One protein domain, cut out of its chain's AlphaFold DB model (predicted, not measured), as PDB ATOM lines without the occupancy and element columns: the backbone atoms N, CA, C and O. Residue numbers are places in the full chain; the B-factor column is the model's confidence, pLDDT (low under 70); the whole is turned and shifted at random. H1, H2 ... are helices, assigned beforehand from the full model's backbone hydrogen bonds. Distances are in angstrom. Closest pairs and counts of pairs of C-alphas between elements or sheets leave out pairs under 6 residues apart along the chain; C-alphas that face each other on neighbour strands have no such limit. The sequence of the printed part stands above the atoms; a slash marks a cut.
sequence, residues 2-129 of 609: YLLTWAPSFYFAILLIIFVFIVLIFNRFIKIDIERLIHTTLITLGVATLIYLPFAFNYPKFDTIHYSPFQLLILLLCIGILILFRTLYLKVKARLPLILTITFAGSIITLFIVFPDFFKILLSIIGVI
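AT A GLANCE: This is residues 2 to 129 of the 609 residues of the protein "Oligosaccharyl transferase, archaeosortase A system-associated" of Archaeoglobus profundus (UniProt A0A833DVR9). Three long helices, H2, H3 and H4, lie side by side as a triangular core, while H5 folds back from one end of H4 and splays away as a loose fourth. H6 turns off steeply at H5's far end, and short H1 sits by the last residues of H3. H2 to H5 form an up-and-down bundle, each running against the one before. The printed part has 128 residues, with six named helices in the order H1 to H6 and no named strand: all helix, compact, radius of gyration of the C-alphas 15.4 A, spans 46 by 30 by 26 A.

HOW THE PARTS SIT: H1, residues 2 to 5, and H2, residues 7 to 25, only just touch, with 3 pairs of C-alphas within 8 A, and only at the corner; their closest C-alphas, Leu 3 and Ser 9, are 5.4 A apart. H2 and H3, residues 34 to 55, form a hairpin at 13 degrees, closest C-alphas Ala 13 and Leu 45 at 7.1 A. H3 and H4, residues 69 to 91, form another at 18 degrees, Leu 42 and Ile 79 at 6.1 A. H2, the hub, touches H4 the same way at 10 degrees, Phe 10 and Gln 71 at 6.0 A. H5, residues 96 to 114, touches H4 with residues 96 to 100 alone, a hairpin at 31 degrees, Tyr 89 and Leu 96 at 6.5 A. H6, residues 116 to 127, is close to but not clearly touching H5, Phe 112 and Phe 119 at 5.6 A. Each O i to N i+4 pair is within hydrogen-bond range in H4 and H5, against 11 of 15 in H2, 16 of 18 in H3 and 6 of 8 in H6; H1 is too short for one.

IN THESE COORDINATES: C-alpha 2 begins H1 at (14.102, 21.641, -28.012). H2 measures 30.1 A, H3 32.3 A, H4 33.0 A and H5 25.9 A. C-alpha 127 ends H6 at (-6.327, 23.651, -37.908).

THE WHOLE: The C-alphas of Asn 58 and Ala 94, the farthest apart, are 46.0 A apart. The printed part has no cut; the link from H3 to H4 is long. Residues 93 to 94 and 127 to 129 are under pLDDT 70.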
ATOM      1  N   TYR A   2      15.050  21.221 -26.960       93.31
ATOM      2  CA  TYR A   2      14.102  21.641 -28.012       93.31
ATOM      3  C   TYR A   2      12.839  22.354 -27.475       93.31
ATOM      4  O   TYR A   2      12.512  23.444 -27.932       93.31
ATOM      5  N   LEU A   3      12.226  21.824 -26.406       92.94
ATOM      6  CA  LEU A   3      11.109  22.465 -25.688       92.94
ATOM      7  C   LEU A   3      11.416  23.848 -25.123       92.94
ATOM      8  O   LEU A   3      10.521  24.677 -25.099       92.94
ATOM      9  N   LEU A   4      12.657  24.086 -24.692       94.25
ATOM     10  CA  LEU A   4      13.128  25.369 -24.158       94.25
ATOM     11  C   LEU A   4      13.551  26.353 -25.256       94.25
ATOM     12  O   LEU A   4      13.899  27.490 -24.959       94.25
ATOM     13  N   THR A   5      13.572  25.909 -26.511       94.56
ATOM     14  CA  THR A   5      13.823  26.760 -27.678       94.56
ATOM     15  C   THR A   5      12.514  27.104 -28.377       94.56
ATOM     16  O   THR A   5      12.330  28.225 -28.839       94.56
ATOM     17  N   TRP A   6      11.592  26.143 -28.451       93.62
ATOM     18  CA  TRP A   6      10.307  26.304 -29.110       93.62
ATOM     19  C   TRP A   6       9.239  25.511 -28.364       93.62
ATOM     20  O   TRP A   6       9.217  24.279 -28.423       93.62
ATOM     21  N   ALA A   7       8.337  26.208 -27.669       91.94
ATOM     22  CA  ALA A   7       7.327  25.561 -26.838       91.94
ATOM     23  C   ALA A   7       6.446  24.561 -27.618       91.94
ATOM     24  O   ALA A   7       6.252  23.461 -27.103       91.94
ATOM     25  N   PRO A   8       6.009  24.830 -28.871       90.75
ATOM     26  CA  PRO A   8       5.243  23.870 -29.669       90.75
ATOM     27  C   PRO A   8       5.949  22.544 -29.976       90.75
ATOM     28  O   PRO A   8       5.292  21.605 -30.420       90.75
ATOM     29  N   SER A   9       7.256  22.414 -29.713       91.88
ATOM     30  CA  SER A   9       8.019  21.178 -29.943       91.88
ATOM     31  C   SER A   9       7.559  19.962 -29.124       91.88
ATOM     32  O   SER A   9       8.021  18.846 -29.376       91.88
ATOM     33  N   PHE A  10       6.594  20.125 -28.210       92.25
ATOM     34  CA  PHE A  10       5.912  19.014 -27.536       92.25
ATOM     35  C   PHE A  10       5.291  18.006 -28.515       92.25
ATOM     36  O   PHE A  10       5.113  16.844 -28.148       92.25
ATOM     37  N   TYR A  11       5.006  18.394 -29.770       90.00
ATOM     38  CA  TYR A  11       4.548  17.454 -30.804       90.00
ATOM     39  C   TYR A  11       5.525  16.283 -30.998       90.00
ATOM     40  O   TYR A  11       5.108  15.196 -31.388       90.00
ATOM     41  N   PHE A  12       6.816  16.474 -30.702       92.25
ATOM     42  CA  PHE A  12       7.812  15.412 -30.795       92.25
ATOM     43  C   PHE A  12       7.566  14.305 -29.761       92.25
ATOM     44  O   PHE A  12       7.782  13.131 -30.051       92.25
ATOM     45  N   ALA A  13       7.039  14.638 -28.577       94.50
ATOM     46  CA  ALA A  13       6.611  13.627 -27.612       94.50
ATOM     47  C   ALA A  13       5.451  12.793 -28.176       94.50
ATOM     48  O   ALA A  13       5.487  11.566 -28.119       94.50
ATOM     49  N   ILE A  14       4.474  13.447 -28.814       92.44
ATOM     50  CA  ILE A  14       3.345  12.782 -29.483       92.44
ATOM     51  C   ILE A  14       3.844  11.883 -30.627       92.44
ATOM     52  O   ILE A  14       3.409  10.738 -30.740       92.44
ATOM     53  N   LEU A  15       4.803  12.356 -31.430       92.81
ATOM     54  CA  LEU A  15       5.460  11.573 -32.483       92.81
ATOM     55  C   LEU A  15       6.069  10.277 -31.926       92.81
ATOM     56  O   LEU A  15       5.869   9.215 -32.513       92.81
ATOM     57  N   LEU A  16       6.776  10.346 -30.793       95.12
ATOM     58  CA  LEU A  16       7.365   9.166 -30.151       95.12
ATOM     59  C   LEU A  16       6.296   8.182 -29.655       95.12
ATOM     60  O   LEU A  16       6.474   6.973 -29.799       95.12
ATOM     61  N   ILE A  17       5.166   8.673 -29.136       93.81
ATOM     62  CA  ILE A  17       4.033   7.814 -28.758       93.81
ATOM     63  C   ILE A  17       3.450   7.097 -29.972       93.81
ATOM     64  O   ILE A  17       3.261   5.883 -29.922       93.81
ATOM     65  N   ILE A  18       3.207   7.819 -31.069       92.12
ATOM     66  CA  ILE A  18       2.696   7.234 -32.317       92.12
ATOM     67  C   ILE A  18       3.687   6.201 -32.861       92.12
ATOM     68  O   ILE A  18       3.289   5.114 -33.274       92.12
ATOM     69  N   PHE A  19       4.983   6.501 -32.816       94.56
ATOM     70  CA  PHE A  19       6.029   5.571 -33.221       94.56
ATOM     71  C   PHE A  19       5.995   4.272 -32.404       94.56
ATOM     72  O   PHE A  19       5.931   3.188 -32.986       94.56
ATOM     73  N   VAL A  20       5.979   4.360 -31.070       93.56
ATOM     74  CA  VAL A  20       5.899   3.178 -30.196       93.56
ATOM     75  C   VAL A  20       4.595   2.410 -30.428       93.56
ATOM     76  O   VAL A  20       4.619   1.183 -30.512       93.56
ATOM     77  N   PHE A  21       3.471   3.110 -30.599       91.31
ATOM     78  CA  PHE A  21       2.173   2.516 -30.929       91.31
ATOM     79  C   PHE A  21       2.231   1.694 -32.227       91.31
ATOM     80  O   PHE A  21       1.822   0.532 -32.238       91.31
ATOM     81  N   ILE A  22       2.810   2.247 -33.299       90.69
ATOM     82  CA  ILE A  22       3.002   1.545 -34.576       90.69
ATOM     83  C   ILE A  22       3.889   0.309 -34.378       90.69
ATOM     84  O   ILE A  22       3.540  -0.777 -34.843       90.69
ATOM     85  N   VAL A  23       5.004   0.429 -33.650       91.50
ATOM     86  CA  VAL A  23       5.892  -0.718 -33.389       91.50
ATOM     87  C   VAL A  23       5.172  -1.825 -32.611       91.50
ATOM     88  O   VAL A  23       5.370  -3.003 -32.906       91.50
ATOM     89  N   LEU A  24       4.301  -1.475 -31.660       89.25
ATOM     90  CA  LEU A  24       3.508  -2.439 -30.893       89.25
ATOM     91  C   LEU A  24       2.461  -3.159 -31.749       89.25
ATOM     92  O   LEU A  24       2.303  -4.372 -31.607       89.25
ATOM     93  N   ILE A  25       1.779  -2.443 -32.650       88.00
ATOM     94  CA  ILE A  25       0.825  -3.044 -33.597       88.00
ATOM     95  C   ILE A  25       1.530  -4.039 -34.519       88.00
ATOM     96  O   ILE A  25       1.039  -5.147 -34.732       88.00
ATOM     97  N   PHE A  26       2.702  -3.666 -35.031       86.69
ATOM     98  CA  PHE A  26       3.477  -4.476 -35.968       86.69
ATOM     99  C   PHE A  26       4.583  -5.292 -35.282       86.69
ATOM    100  O   PHE A  26       5.569  -5.666 -35.920       86.69
ATOM    101  N   ASN A  27       4.419  -5.625 -33.997       82.75
ATOM    102  CA  ASN A  27       5.443  -6.312 -33.204       82.75
ATOM    103  C   ASN A  27       5.882  -7.669 -33.782       82.75
ATOM    104  O   ASN A  27       7.022  -8.076 -33.595       82.75
ATOM    105  N   ARG A  28       4.999  -8.364 -34.510       83.75
ATOM    106  CA  ARG A  28       5.313  -9.634 -35.188       83.75
ATOM    107  C   ARG A  28       6.182  -9.439 -36.427       83.75
ATOM    108  O   ARG A  28       6.866 -10.364 -36.853       83.75
ATOM    109  N   PHE A  29       6.116  -8.257 -37.032       83.31
ATOM    110  CA  PHE A  29       6.859  -7.922 -38.237       83.31
ATOM    111  C   PHE A  29       8.229  -7.325 -37.902       83.31
ATOM    112  O   PHE A  29       9.194  -7.568 -38.616       83.31
ATOM    113  N   ILE A  30       8.338  -6.574 -36.810       84.62
ATOM    114  CA  ILE A  30       9.521  -5.778 -36.476       84.62
ATOM    115  C   ILE A  30      10.455  -6.549 -35.540       84.62
ATOM    116  O   ILE A  30      10.027  -7.102 -34.531       84.62
ATOM    117  N   LYS A  31      11.758  -6.539 -35.833       76.69
ATOM    118  CA  LYS A  31      12.776  -7.182 -34.987       76.69
ATOM    119  C   LYS A  31      13.323  -6.190 -33.957       76.69
ATOM    120  O   LYS A  31      14.297  -5.496 -34.240       76.69
ATOM    121  N   ILE A  32      12.704  -6.106 -32.775       85.94
ATOM    122  CA  ILE A  32      13.230  -5.310 -31.655       85.94
ATOM    123  C   ILE A  32      12.790  -5.831 -30.283       85.94
ATOM    124  O   ILE A  32      11.712  -6.400 -30.132       85.94
ATOM    125  N   ASP A  33      13.615  -5.562 -29.271       88.50
ATOM    126  CA  ASP A  33      13.222  -5.615 -27.865       88.50
ATOM    127  C   ASP A  33      12.299  -4.428 -27.529       88.50
ATOM    128  O   ASP A  33      12.729  -3.278 -27.379       88.50
ATOM    129  N   ILE A  34      11.000  -4.719 -27.453       88.12
ATOM    130  CA  ILE A  34       9.944  -3.736 -27.192       88.12
ATOM    131  C   ILE A  34      10.067  -3.132 -25.794       88.12
ATOM    132  O   ILE A  34       9.784  -1.946 -25.619       88.12
ATOM    133  N   GLU A  35      10.504  -3.907 -24.801       88.94
ATOM    134  CA  GLU A  35      10.667  -3.386 -23.447       88.94
ATOM    135  C   GLU A  35      11.785  -2.353 -23.398       88.94
ATOM    136  O   GLU A  35      11.582  -1.266 -22.852       88.94
ATOM    137  N   ARG A  36      12.924  -2.632 -24.047       91.56
ATOM    138  CA  ARG A  36      14.008  -1.647 -24.184       91.56
ATOM    139  C   ARG A  36      13.554  -0.400 -24.928       91.56
ATOM    140  O   ARG A  36      13.908   0.703 -24.513       91.56
ATOM    141  N   LEU A  37      12.761  -0.547 -25.993       93.44
ATOM    142  CA  LEU A  37      12.220   0.592 -26.740       93.44
ATOM    143  C   LEU A  37      11.343   1.483 -25.847       93.44
ATOM    144  O   LEU A  37      11.556   2.697 -25.783       93.44
ATOM    145  N   ILE A  38      10.383   0.890 -25.131       93.81
ATOM    146  CA  ILE A  38       9.493   1.634 -24.233       93.81
ATOM    147  C   ILE A  38      10.293   2.270 -23.094       93.81
ATOM    148  O   ILE A  38      10.099   3.446 -22.802       93.81
ATOM    149  N   HIS A  39      11.223   1.534 -22.481       94.81
ATOM    150  CA  HIS A  39      12.038   2.034 -21.376       94.81
ATOM    151  C   HIS A  39      12.928   3.212 -21.796       94.81
ATOM    152  O   HIS A  39      12.957   4.237 -21.118       94.81
ATOM    153  N   THR A  40      13.576   3.118 -22.959       95.75
ATOM    154  CA  THR A  40      14.389   4.213 -23.518       95.75
ATOM    155  C   THR A  40      13.533   5.453 -23.785       95.75
ATOM    156  O   THR A  40      13.929   6.576 -23.469       95.75
ATOM    157  N   THR A  41      12.323   5.258 -24.318       96.12
ATOM    158  CA  THR A  41      11.382   6.357 -24.578       96.12
ATOM    159  C   THR A  41      10.889   6.993 -23.271       96.12
ATOM    160  O   THR A  41      10.830   8.217 -23.175       96.12
ATOM    161  N   LEU A  42      10.614   6.189 -22.237       97.06
ATOM    162  CA  LEU A  42      10.236   6.663 -20.901       97.06
ATOM    163  C   LEU A  42      11.332   7.517 -20.259       97.06
ATOM    164  O   LEU A  42      11.030   8.605 -19.777       97.06
ATOM    165  N   ILE A  43      12.592   7.066 -20.287       97.56
ATOM    166  CA  ILE A  43      13.728   7.848 -19.771       97.56
ATOM    167  C   ILE A  43      13.834   9.173 -20.530       97.56
ATOM    168  O   ILE A  43      13.953  10.230 -19.916       97.56
ATOM    169  N   THR A  44      13.726   9.129 -21.860       97.00
ATOM    170  CA  THR A  44      13.822  10.321 -22.716       97.00
ATOM    171  C   THR A  44      12.760  11.361 -22.347       97.00
ATOM    172  O   THR A  44      13.085  12.530 -22.130       97.00
ATOM    173  N   LEU A  45      11.492  10.949 -22.231       97.38
ATOM    174  CA  LEU A  45      10.398  11.847 -21.852       97.38
ATOM    175  C   LEU A  45      10.475  12.283 -20.386       97.38
ATOM    176  O   LEU A  45      10.164  13.435 -20.086       97.38
ATOM    177  N   GLY A  46      10.920  11.413 -19.478       97.62
ATOM    178  CA  GLY A  46      11.138  11.755 -18.072       97.62
ATOM    179  C   GLY A  46      12.189  12.855 -17.912       97.62
ATOM    180  O   GLY A  46      11.925  13.870 -17.272       97.62
ATOM    181  N   VAL A  47      13.338  12.721 -18.580       97.81
ATOM    182  CA  VAL A  47      14.385  13.755 -18.595       97.81
ATOM    183  C   VAL A  47      13.870  15.051 -19.227       97.81
ATOM    184  O   VAL A  47      14.082  16.129 -18.674       97.81
ATOM    185  N   ALA A  48      13.142  14.973 -20.346       97.25
ATOM    186  CA  ALA A  48      12.544  16.153 -20.973       97.25
ATOM    187  C   ALA A  48      11.558  16.881 -20.039       97.25
ATOM    188  O   ALA A  48      11.554  18.111 -19.995       97.25
ATOM    189  N   THR A  49      10.771  16.126 -19.269       97.56
ATOM    190  CA  THR A  49       9.812  16.641 -18.279       97.56
ATOM    191  C   THR A  49      10.534  17.380 -17.156       97.56
ATOM    192  O   THR A  49      10.179  18.516 -16.852       97.56
ATOM    193  N   LEU A  50      11.585  16.776 -16.590       97.19
ATOM    194  CA  LEU A  50      12.398  17.387 -15.532       97.19
ATOM    195  C   LEU A  50      13.066  18.687 -15.993       97.19
ATOM    196  O   LEU A  50      13.069  19.668 -15.258       97.19
ATOM    197  N   ILE A  51      13.587  18.717 -17.222       97.25
ATOM    198  CA  ILE A  51      14.218  19.914 -17.798       97.25
ATOM    199  C   ILE A  51      13.192  21.028 -18.059       97.25
ATOM    200  O   ILE A  51      13.519  22.203 -17.922       97.25
ATOM    201  N   TYR A  52      11.966  20.684 -18.461       97.12
ATOM    202  CA  TYR A  52      10.925  21.671 -18.766       97.12
ATOM    203  C   TYR A  52      10.243  22.242 -17.515       97.12
ATOM    204  O   TYR A  52       9.807  23.392 -17.525       97.12
ATOM    205  N   LEU A  53      10.168  21.458 -16.436       96.50
ATOM    206  CA  LEU A  53       9.425  21.781 -15.216       96.50
ATOM    207  C   LEU A  53       9.679  23.201 -14.659       96.50
ATOM    208  O   LEU A  53       8.689  23.877 -14.376       96.50
ATOM    209  N   PRO A  54      10.927  23.712 -14.559       96.31
ATOM    210  CA  PRO A  54      11.181  25.059 -14.032       96.31
ATOM    211  C   PRO A  54      10.590  26.190 -14.885       96.31
ATOM    212  O   PRO A  54      10.389  27.293 -14.390       96.31
ATOM    213  N   PHE A  55      10.308  25.928 -16.163       94.94
ATOM    214  CA  PHE A  55       9.820  26.915 -17.129       94.94
ATOM    215  C   PHE A  55       8.320  26.780 -17.405       94.94
ATOM    216  O   PHE A  55       7.731  27.649 -18.045       94.94
ATOM    217  N   ALA A  56       7.687  25.710 -16.918       94.81
ATOM    218  CA  ALA A  56       6.305  25.371 -17.237       94.81
ATOM    219  C   ALA A  56       5.281  26.399 -16.728       94.81
ATOM    220  O   ALA A  56       4.155  26.401 -17.193       94.81
ATOM    221  N   PHE A  57       5.628  27.285 -15.793       92.88
ATOM    222  CA  PHE A  57       4.662  28.192 -15.154       92.88
ATOM    223  C   PHE A  57       4.895  29.675 -15.483       92.88
ATOM    224  O   PHE A  57       4.424  30.551 -14.762       92.88
ATOM    225  N   ASN A  58       5.592  29.968 -16.584       90.38
ATOM    226  CA  ASN A  58       5.853  31.346 -17.022       90.38
ATOM    227  C   ASN A  58       4.639  32.019 -17.687       90.38
ATOM    228  O   ASN A  58       4.589  33.245 -17.773       90.38
ATOM    229  N   TYR A  59       3.657  31.240 -18.147       88.69
ATOM    230  CA  TYR A  59       2.413  31.735 -18.728       88.69
ATOM    231  C   TYR A  59       1.198  31.227 -17.928       88.69
ATOM    232  O   TYR A  59       1.109  30.029 -17.653       88.69
ATOM    233  N   PRO A  60       0.237  32.099 -17.559       83.94
ATOM    234  CA  PRO A  60      -0.811  31.773 -16.583       83.94
ATOM    235  C   PRO A  60      -1.938  30.877 -17.121       83.94
ATOM    236  O   PRO A  60      -2.877  30.566 -16.392       83.94
ATOM    237  N   LYS A  61      -1.903  30.496 -18.402       86.19
ATOM    238  CA  LYS A  61      -2.957  29.721 -19.078       86.19
ATOM    239  C   LYS A  61      -2.348  28.568 -19.858       86.19
ATOM    240  O   LYS A  61      -1.175  28.619 -20.197       86.19
ATOM    241  N   PHE A  62      -3.151  27.566 -20.204       89.38
ATOM    242  CA  PHE A  62      -2.730  26.571 -21.184       89.38
ATOM    243  C   PHE A  62      -2.585  27.213 -22.560       89.38
ATOM    244  O   PHE A  62      -3.541  27.779 -23.090       89.38
ATOM    245  N   ASP A  63      -1.386  27.119 -23.120       88.38
ATOM    246  CA  ASP A  63      -1.047  27.697 -24.411       88.38
ATOM    247  C   ASP A  63       0.003  26.835 -25.114       88.38
ATOM    248  O   ASP A  63       0.862  26.228 -24.474       88.38
ATOM    249  N   THR A  64      -0.068  26.755 -26.440       89.44
ATOM    250  CA  THR A  64       0.844  25.916 -27.228       89.44
ATOM    251  C   THR A  64       2.147  26.628 -27.581       89.44
ATOM    252  O   THR A  64       3.151  25.955 -27.810       89.44
ATOM    253  N   ILE A  65       2.144  27.963 -27.615       89.12
ATOM    254  CA  ILE A  65       3.241  28.808 -28.103       89.12
ATOM    255  C   ILE A  65       4.075  29.347 -26.939       89.12
ATOM    256  O   ILE A  65       5.300  29.397 -27.034       89.12
ATOM    257  N   HIS A  66       3.426  29.720 -25.840       91.06
ATOM    258  CA  HIS A  66       4.082  30.221 -24.639       91.06
ATOM    259  C   HIS A  66       4.505  29.078 -23.711       91.06
ATOM    260  O   HIS A  66       3.921  27.992 -23.720       91.06
ATOM    261  N   TYR A  67       5.511  29.339 -22.875       93.75
ATOM    262  CA  TYR A  67       5.961  28.419 -21.832       93.75
ATOM    263  C   TYR A  67       4.889  28.267 -20.751       93.75
ATOM    264  O   TYR A  67       4.763  29.123 -19.875       93.75
ATOM    265  N   SER A  68       4.096  27.201 -20.849       93.50
ATOM    266  CA  SER A  68       2.910  27.007 -20.029       93.50
ATOM    267  C   SER A  68       2.804  25.586 -19.465       93.50
ATOM    268  O   SER A  68       3.519  24.671 -19.892       93.50
ATOM    269  N   PRO A  69       1.876  25.341 -18.521       94.31
ATOM    270  CA  PRO A  69       1.736  24.011 -17.941       94.31
ATOM    271  C   PRO A  69       1.167  22.998 -18.948       94.31
ATOM    272  O   PRO A  69       1.159  21.797 -18.684       94.31
ATOM    273  N   PHE A  70       0.717  23.458 -20.124       93.56
ATOM    274  CA  PHE A  70       0.188  22.616 -21.194       93.56
ATOM    275  C   PHE A  70       1.235  21.625 -21.716       93.56
ATOM    276  O   PHE A  70       0.968  20.428 -21.804       93.56
ATOM    277  N   GLN A  71       2.442  22.100 -22.031       94.75
ATOM    278  CA  GLN A  71       3.512  21.254 -22.560       94.75
ATOM    279  C   GLN A  71       3.965  20.223 -21.523       94.75
ATOM    280  O   GLN A  71       4.207  19.067 -21.868       94.75
ATOM    281  N   LEU A  72       4.007  20.617 -20.245       95.69
ATOM    282  CA  LEU A  72       4.283  19.707 -19.135       95.69
ATOM    283  C   LEU A  72       3.225  18.598 -19.056       95.69
ATOM    284  O   LEU A  72       3.571  17.421 -18.967       95.69
ATOM    285  N   LEU A  73       1.943  18.963 -19.148       94.12
ATOM    286  CA  LEU A  73       0.839  18.007 -19.123       94.12
ATOM    287  C   LEU A  73       0.904  17.028 -20.303       94.12
ATOM    288  O   LEU A  73       0.721  15.833 -20.100       94.12
ATOM    289  N   ILE A  74       1.240  17.494 -21.512       93.50
ATOM    290  CA  ILE A  74       1.449  16.615 -22.676       93.50
ATOM    291  C   ILE A  74       2.552  15.587 -22.403       93.50
ATOM    292  O   ILE A  74       2.355  14.403 -22.669       93.50
ATOM    293  N   LEU A  75       3.693  16.000 -21.843       96.00
ATOM    294  CA  LEU A  75       4.787  15.074 -21.532       96.00
ATOM    295  C   LEU A  75       4.368  14.014 -20.508       96.00
ATOM    296  O   LEU A  75       4.625  12.826 -20.715       96.00
ATOM    297  N   LEU A  76       3.677  14.426 -19.442       95.44
ATOM    298  CA  LEU A  76       3.157  13.519 -18.416       95.44
ATOM    299  C   LEU A  76       2.115  12.548 -18.988       95.44
ATOM    300  O   LEU A  76       2.159  11.355 -18.687       95.44
ATOM    301  N   LEU A  77       1.225  13.026 -19.863       92.69
ATOM    302  CA  LEU A  77       0.260  12.187 -20.577       92.69
ATOM    303  C   LEU A  77       0.968  11.159 -21.467       92.69
ATOM    304  O   LEU A  77       0.627   9.979 -21.428       92.69
ATOM    305  N   CYS A  78       1.989  11.571 -22.222       93.88
ATOM    306  CA  CYS A  78       2.795  10.661 -23.034       93.88
ATOM    307  C   CYS A  78       3.483   9.586 -22.172       93.88
ATOM    308  O   CYS A  78       3.451   8.407 -22.526       93.88
ATOM    309  N   ILE A  79       4.042   9.954 -21.014       96.12
ATOM    310  CA  ILE A  79       4.618   8.995 -20.056       96.12
ATOM    311  C   ILE A  79       3.549   8.012 -19.561       96.12
ATOM    312  O   ILE A  79       3.775   6.800 -19.587       96.12
ATOM    313  N   GLY A  80       2.368   8.505 -19.174       92.88
ATOM    314  CA  GLY A  80       1.243   7.668 -18.750       92.88
ATOM    315  C   GLY A  80       0.813   6.666 -19.829       92.88
ATOM    316  O   GLY A  80       0.646   5.478 -19.543       92.88
ATOM    317  N   ILE A  81       0.726   7.110 -21.087       90.50
ATOM    318  CA  ILE A  81       0.405   6.252 -22.236       90.50
ATOM    319  C   ILE A  81       1.486   5.179 -22.450       90.50
ATOM    320  O   ILE A  81       1.151   4.023 -22.704       90.50
ATOM    321  N   LEU A  82       2.775   5.502 -22.299       92.19
ATOM    322  CA  LEU A  82       3.852   4.508 -22.417       92.19
ATOM    323  C   LEU A  82       3.811   3.454 -21.306       92.19
ATOM    324  O   LEU A  82       4.039   2.273 -21.576       92.19
ATOM    325  N   ILE A  83       3.505   3.854 -20.069       92.69
ATOM    326  CA  ILE A  83       3.329   2.921 -18.946       92.69
ATOM    327  C   ILE A  83       2.145   1.985 -19.223       92.69
ATOM    328  O   ILE A  83       2.239   0.770 -19.010       92.69
ATOM    329  N   LEU A  84       1.051   2.526 -19.764       89.75
ATOM    330  CA  LEU A  84      -0.105   1.745 -20.191       89.75
ATOM    331  C   LEU A  84       0.262   0.762 -21.312       89.75
ATOM    332  O   LEU A  84      -0.033  -0.427 -21.197       89.75
ATOM    333  N   PHE A  85       0.968   1.213 -22.350       89.62
ATOM    334  CA  PHE A  85       1.457   0.358 -23.435       89.62
ATOM    335  C   PHE A  85       2.343  -0.780 -22.926       89.62
ATOM    336  O   PHE A  85       2.141  -1.928 -23.325       89.62
ATOM    337  N   ARG A  86       3.266  -0.498 -21.996       90.06
ATOM    338  CA  ARG A  86       4.091  -1.527 -21.345       90.06
ATOM    339  C   ARG A  86       3.226  -2.558 -20.624       90.06
ATOM    340  O   ARG A  86       3.427  -3.758 -20.784       90.06
ATOM    341  N   THR A  87       2.246  -2.093 -19.854       88.56
ATOM    342  CA  THR A  87       1.354  -2.960 -19.072       88.56
ATOM    343  C   THR A  87       0.516  -3.865 -19.977       88.56
ATOM    344  O   THR A  87       0.416  -5.068 -19.731       88.56
ATOM    345  N   LEU A  88      -0.052  -3.312 -21.053       86.75
ATOM    346  CA  LEU A  88      -0.830  -4.068 -22.036       86.75
ATOM    347  C   LEU A  88       0.031  -5.091 -22.784       86.75
ATOM    348  O   LEU A  88      -0.400  -6.230 -22.969       86.75
ATOM    349  N   TYR A  89       1.255  -4.711 -23.162       84.94
ATOM    350  CA  TYR A  89       2.214  -5.599 -23.821       84.94
ATOM    351  C   TYR A  89       2.543  -6.833 -22.967       84.94
ATOM    352  O   TYR A  89       2.553  -7.953 -23.481       84.94
ATOM    353  N   LEU A  90       2.745  -6.642 -21.659       84.56
ATOM    354  CA  LEU A  90       3.036  -7.731 -20.724       84.56
ATOM    355  C   LEU A  90       1.824  -8.642 -20.481       84.56
ATOM    356  O   LEU A  90       1.984  -9.859 -20.407       84.56
ATOM    357  N   LYS A  91       0.613  -8.073 -20.379       83.69
ATOM    358  CA  LYS A  91      -0.597  -8.823 -20.004       83.69
ATOM    359  C   LYS A  91      -1.304  -9.517 -21.169       83.69
ATOM    360  O   LYS A  91      -1.888 -10.575 -20.954       83.69
ATOM    361  N   VAL A  92      -1.306  -8.950 -22.383       79.44
ATOM    362  CA  VAL A  92      -2.213  -9.413 -23.457       79.44
ATOM    363  C   VAL A  92      -1.530  -9.600 -24.815       79.44
ATOM    364  O   VAL A  92      -1.981  -9.095 -25.843       79.44
ATOM    365  N   LYS A  93      -0.458 -10.403 -24.843       69.94
ATOM    366  CA  LYS A  93       0.372 -10.657 -26.041       69.94
ATOM    367  C   LYS A  93      -0.410 -11.102 -27.291       69.94
ATOM    368  O   LYS A  93      -0.078 -10.681 -28.396       69.94
ATOM    369  N   ALA A  94      -1.449 -11.933 -27.145       66.56
ATOM    370  CA  ALA A  94      -2.159 -12.527 -28.287       66.56
ATOM    371  C   ALA A  94      -3.134 -11.567 -29.003       66.56
ATOM    372  O   ALA A  94      -3.279 -11.655 -30.221       66.56
ATOM    373  N   ARG A  95      -3.777 -10.646 -28.267       73.00
ATOM    374  CA  ARG A  95      -4.775  -9.678 -28.783       73.00
ATOM    375  C   ARG A  95      -4.288  -8.227 -28.717       73.00
ATOM    376  O   ARG A  95      -5.092  -7.299 -28.794       73.00
ATOM    377  N   LEU A  96      -2.976  -8.039 -28.571       77.38
ATOM    378  CA  LEU A  96      -2.371  -6.741 -28.301       77.38
ATOM    379  C   LEU A  96      -2.794  -5.651 -29.299       77.38
ATOM    380  O   LEU A  96      -3.244  -4.617 -28.822       77.38
ATOM    381  N   PRO A  97      -2.757  -5.845 -30.635       77.50
ATOM    382  CA  PRO A  97      -3.104  -4.767 -31.566       77.50
ATOM    383  C   PRO A  97      -4.548  -4.273 -31.408       77.50
ATOM    384  O   PRO A  97      -4.796  -3.068 -31.417       77.50
ATOM    385  N   LEU A  98      -5.500  -5.191 -31.198       78.31
ATOM    386  CA  LEU A  98      -6.917  -4.865 -31.024       78.31
ATOM    387  C   LEU A  98      -7.149  -4.089 -29.722       78.31
ATOM    388  O   LEU A  98      -7.772  -3.032 -29.730       78.31
ATOM    389  N   ILE A  99      -6.605  -4.589 -28.609       80.94
ATOM    390  CA  ILE A  99      -6.770  -3.961 -27.291       80.94
ATOM    391  C   ILE A  99      -6.070  -2.607 -27.251       80.94
ATOM    392  O   ILE A  99      -6.629  -1.653 -26.722       80.94
ATOM    393  N   LEU A 100      -4.883  -2.491 -27.844       81.69
ATOM    394  CA  LEU A 100      -4.128  -1.242 -27.891       81.69
ATOM    395  C   LEU A 100      -4.871  -0.181 -28.717       81.69
ATOM    396  O   LEU A 100      -4.944   0.968 -28.294       81.69
ATOM    397  N   THR A 101      -5.500  -0.576 -29.830       77.81
ATOM    398  CA  THR A 101      -6.325   0.320 -30.660       77.81
ATOM    399  C   THR A 101      -7.571   0.797 -29.914       77.81
ATOM    400  O   THR A 101      -7.823   1.999 -29.865       77.81
ATOM    401  N   ILE A 102      -8.318  -0.115 -29.277       82.31
ATOM    402  CA  ILE A 102      -9.505   0.233 -28.476       82.31
ATOM    403  C   ILE A 102      -9.117   1.137 -27.303       82.31
ATOM    404  O   ILE A 102      -9.771   2.147 -27.063       82.31
ATOM    405  N   THR A 103      -8.033   0.811 -26.596       79.81
ATOM    406  CA  THR A 103      -7.573   1.593 -25.440       79.81
ATOM    407  C   THR A 103      -7.108   2.986 -25.860       79.81
ATOM    408  O   THR A 103      -7.435   3.969 -25.201       79.81
ATOM    409  N   PHE A 104      -6.389   3.094 -26.981       79.44
ATOM    410  CA  PHE A 104      -5.955   4.378 -27.524       79.44
ATOM    411  C   PHE A 104      -7.152   5.235 -27.956       79.44
ATOM    412  O   PHE A 104      -7.262   6.384 -27.532       79.44
ATOM    413  N   ALA A 105      -8.102   4.663 -28.701       82.00
ATOM    414  CA  ALA A 105      -9.339   5.348 -29.079       82.00
ATOM    415  C   ALA A 105     -10.152   5.784 -27.846       82.00
ATOM    416  O   ALA A 105     -10.573   6.936 -27.759       82.00
ATOM    417  N   GLY A 106     -10.292   4.899 -26.857       82.69
ATOM    418  CA  GLY A 106     -10.932   5.196 -25.577       82.69
ATOM    419  C   GLY A 106     -10.257   6.356 -24.849       82.69
ATOM    420  O   GLY A 106     -10.945   7.267 -24.410       82.69
ATOM    421  N   SER A 107      -8.920   6.393 -24.800       79.38
ATOM    422  CA  SER A 107      -8.177   7.484 -24.152       79.38
ATOM    423  C   SER A 107      -8.406   8.848 -24.814       79.38
ATOM    424  O   SER A 107      -8.532   9.850 -24.112       79.38
ATOM    425  N   ILE A 108      -8.542   8.889 -26.145       80.56
ATOM    426  CA  ILE A 108      -8.880  10.114 -26.886       80.56
ATOM    427  C   ILE A 108     -10.305  10.566 -26.547       80.56
ATOM    428  O   ILE A 108     -10.528  11.748 -26.288       80.56
ATOM    429  N   ILE A 109     -11.261   9.634 -26.503       84.19
ATOM    430  CA  ILE A 109     -12.658   9.927 -26.149       84.19
ATOM    431  C   ILE A 109     -12.757  10.417 -24.697       84.19
ATOM    432  O   ILE A 109     -13.425  11.412 -24.428       84.19
ATOM    433  N   THR A 110     -12.055   9.778 -23.760       83.06
ATOM    434  CA  THR A 110     -11.997  10.227 -22.362       83.06
ATOM    435  C   THR A 110     -11.390  11.621 -22.255       83.06
ATOM    436  O   THR A 110     -11.937  12.456 -21.539       83.06
ATOM    437  N   LEU A 111     -10.311  11.913 -22.989       82.31
ATOM    438  CA  LEU A 111      -9.709  13.248 -23.013       82.31
ATOM    439  C   LEU A 111     -10.701  14.305 -23.518       82.31
ATOM    440  O   LEU A 111     -10.798  15.378 -22.930       82.31
ATOM    441  N   PHE A 112     -11.465  13.981 -24.565       84.12
ATOM    442  CA  PHE A 112     -12.509  14.849 -25.110       84.12
ATOM    443  C   PHE A 112     -13.622  15.147 -24.092       84.12
ATOM    444  O   PHE A 112     -14.049  16.294 -23.984       84.12
ATOM    445  N   ILE A 113     -14.066  14.140 -23.334       85.19
ATOM    446  CA  ILE A 113     -15.175  14.275 -22.375       85.19
ATOM    447  C   ILE A 113     -14.724  14.962 -21.079       85.19
ATOM    448  O   ILE A 113     -15.408  15.854 -20.587       85.19
ATOM    449  N   VAL A 114     -13.589  14.546 -20.513       85.12
ATOM    450  CA  VAL A 114     -13.140  14.981 -19.179       85.12
ATOM    451  C   VAL A 114     -12.397  16.319 -19.234       85.12
ATOM    452  O   VAL A 114     -12.520  17.124 -18.316       85.12
ATOM    453  N   PHE A 115     -11.656  16.589 -20.316       84.06
ATOM    454  CA  PHE A 115     -10.853  17.807 -20.477       84.06
ATOM    455  C   PHE A 115     -11.140  18.507 -21.820       84.06
ATOM    456  O   PHE A 115     -10.250  18.629 -22.671       84.06
ATOM    457  N   PRO A 116     -12.370  19.016 -22.025       83.06
ATOM    458  CA  PRO A 116     -12.807  19.542 -23.318       83.06
ATOM    459  C   PRO A 116     -11.976  20.741 -23.791       83.06
ATOM    460  O   PRO A 116     -11.684  20.859 -24.981       83.06
ATOM    461  N   ASP A 117     -11.550  21.618 -22.881       80.81
ATOM    462  CA  ASP A 117     -10.759  22.798 -23.248       80.81
ATOM    463  C   ASP A 117      -9.325  22.438 -23.648       80.81
ATOM    464  O   ASP A 117      -8.809  22.959 -24.638       80.81
ATOM    465  N   PHE A 118      -8.709  21.469 -22.967       80.75
ATOM    466  CA  PHE A 118      -7.415  20.916 -23.368       80.75
ATOM    467  C   PHE A 118      -7.498  20.251 -24.750       80.75
ATOM    468  O   PHE A 118      -6.632  20.452 -25.603       80.75
ATOM    469  N   PHE A 119      -8.577  19.507 -25.005       80.62
ATOM    470  CA  PHE A 119      -8.807  18.859 -26.291       80.62
ATOM    471  C   PHE A 119      -9.009  19.866 -27.435       80.62
ATOM    472  O   PHE A 119      -8.442  19.685 -28.513       80.62
ATOM    473  N   LYS A 120      -9.743  20.965 -27.211       83.25
ATOM    474  CA  LYS A 120      -9.882  22.053 -28.200       83.25
ATOM    475  C   LYS A 120      -8.530  22.666 -28.570       83.25
ATOM    476  O   LYS A 120      -8.280  22.911 -29.750       83.25
ATOM    477  N   ILE A 121      -7.649  22.880 -27.589       79.88
ATOM    478  CA  ILE A 121      -6.286  23.373 -27.836       79.88
ATOM    479  C   ILE A 121      -5.510  22.371 -28.700       79.88
ATOM    480  O   ILE A 121      -4.872  22.770 -29.673       79.88
ATOM    481  N   LEU A 122      -5.616  21.069 -28.423       77.12
ATOM    482  CA  LEU A 122      -4.970  20.032 -29.231       77.12
ATOM    483  C   LEU A 122      -5.511  19.987 -30.674       77.12
ATOM    484  O   LEU A 122      -4.732  19.910 -31.621       77.12
ATOM    485  N   LEU A 123      -6.830  20.114 -30.864       78.69
ATOM    486  CA  LEU A 123      -7.444  20.197 -32.195       78.69
ATOM    487  C   LEU A 123      -7.019  21.448 -32.971       78.69
ATOM    488  O   LEU A 123      -6.888  21.390 -34.195       78.69
ATOM    489  N   SER A 124      -6.762  22.565 -32.283       74.50
ATOM    490  CA  SER A 124      -6.313  23.801 -32.934       74.50
ATOM    491  C   SER A 124      -4.996  23.620 -33.703       74.50
ATOM    492  O   SER A 124      -4.794  24.269 -34.729       74.50
ATOM    493  N   ILE A 125      -4.151  22.669 -33.283       73.19
ATOM    494  CA  ILE A 125      -2.888  22.310 -33.948       73.19
ATOM    495  C   ILE A 125      -3.151  21.740 -35.347       73.19
ATOM    496  O   ILE A 125      -2.426  22.049 -36.288       73.19
ATOM    497  N   ILE A 126      -4.216  20.950 -35.510       70.06
ATOM    498  CA  ILE A 126      -4.607  20.375 -36.807       70.06
ATOM    499  C   ILE A 126      -5.131  21.482 -37.739       70.06
ATOM    500  O   ILE A 126      -4.857  21.475 -38.939       70.06
ATOM    501  N   GLY A 127      -5.817  22.485 -37.179       62.84
ATOM    502  CA  GLY A 127      -6.327  23.651 -37.908       62.84
ATOM    503  C   GLY A 127      -5.244  24.547 -38.521       62.84
ATOM    504  O   GLY A 127      -5.528  25.291 -39.458       62.84
ATOM    505  N   VAL A 128      -3.989  24.436 -38.064       65.75
ATOM    506  CA  VAL A 128      -2.836  25.161 -38.629       65.75
ATOM    507  C   VAL A 128      -2.625  24.824 -40.112       65.75
ATOM    508  O   VAL A 128      -2.107  25.641 -40.863       65.75
ATOM    509  N   ILE A 129      -3.086  23.668 -40.586       62.53
ATOM    510  CA  ILE A 129      -2.885  23.217 -41.972       62.53
ATOM    511  C   ILE A 129      -3.726  24.034 -42.986       62.53
ATOM    512  O   ILE A 129      -3.461  23.975 -44.182       62.53
TER     513      ILE A 129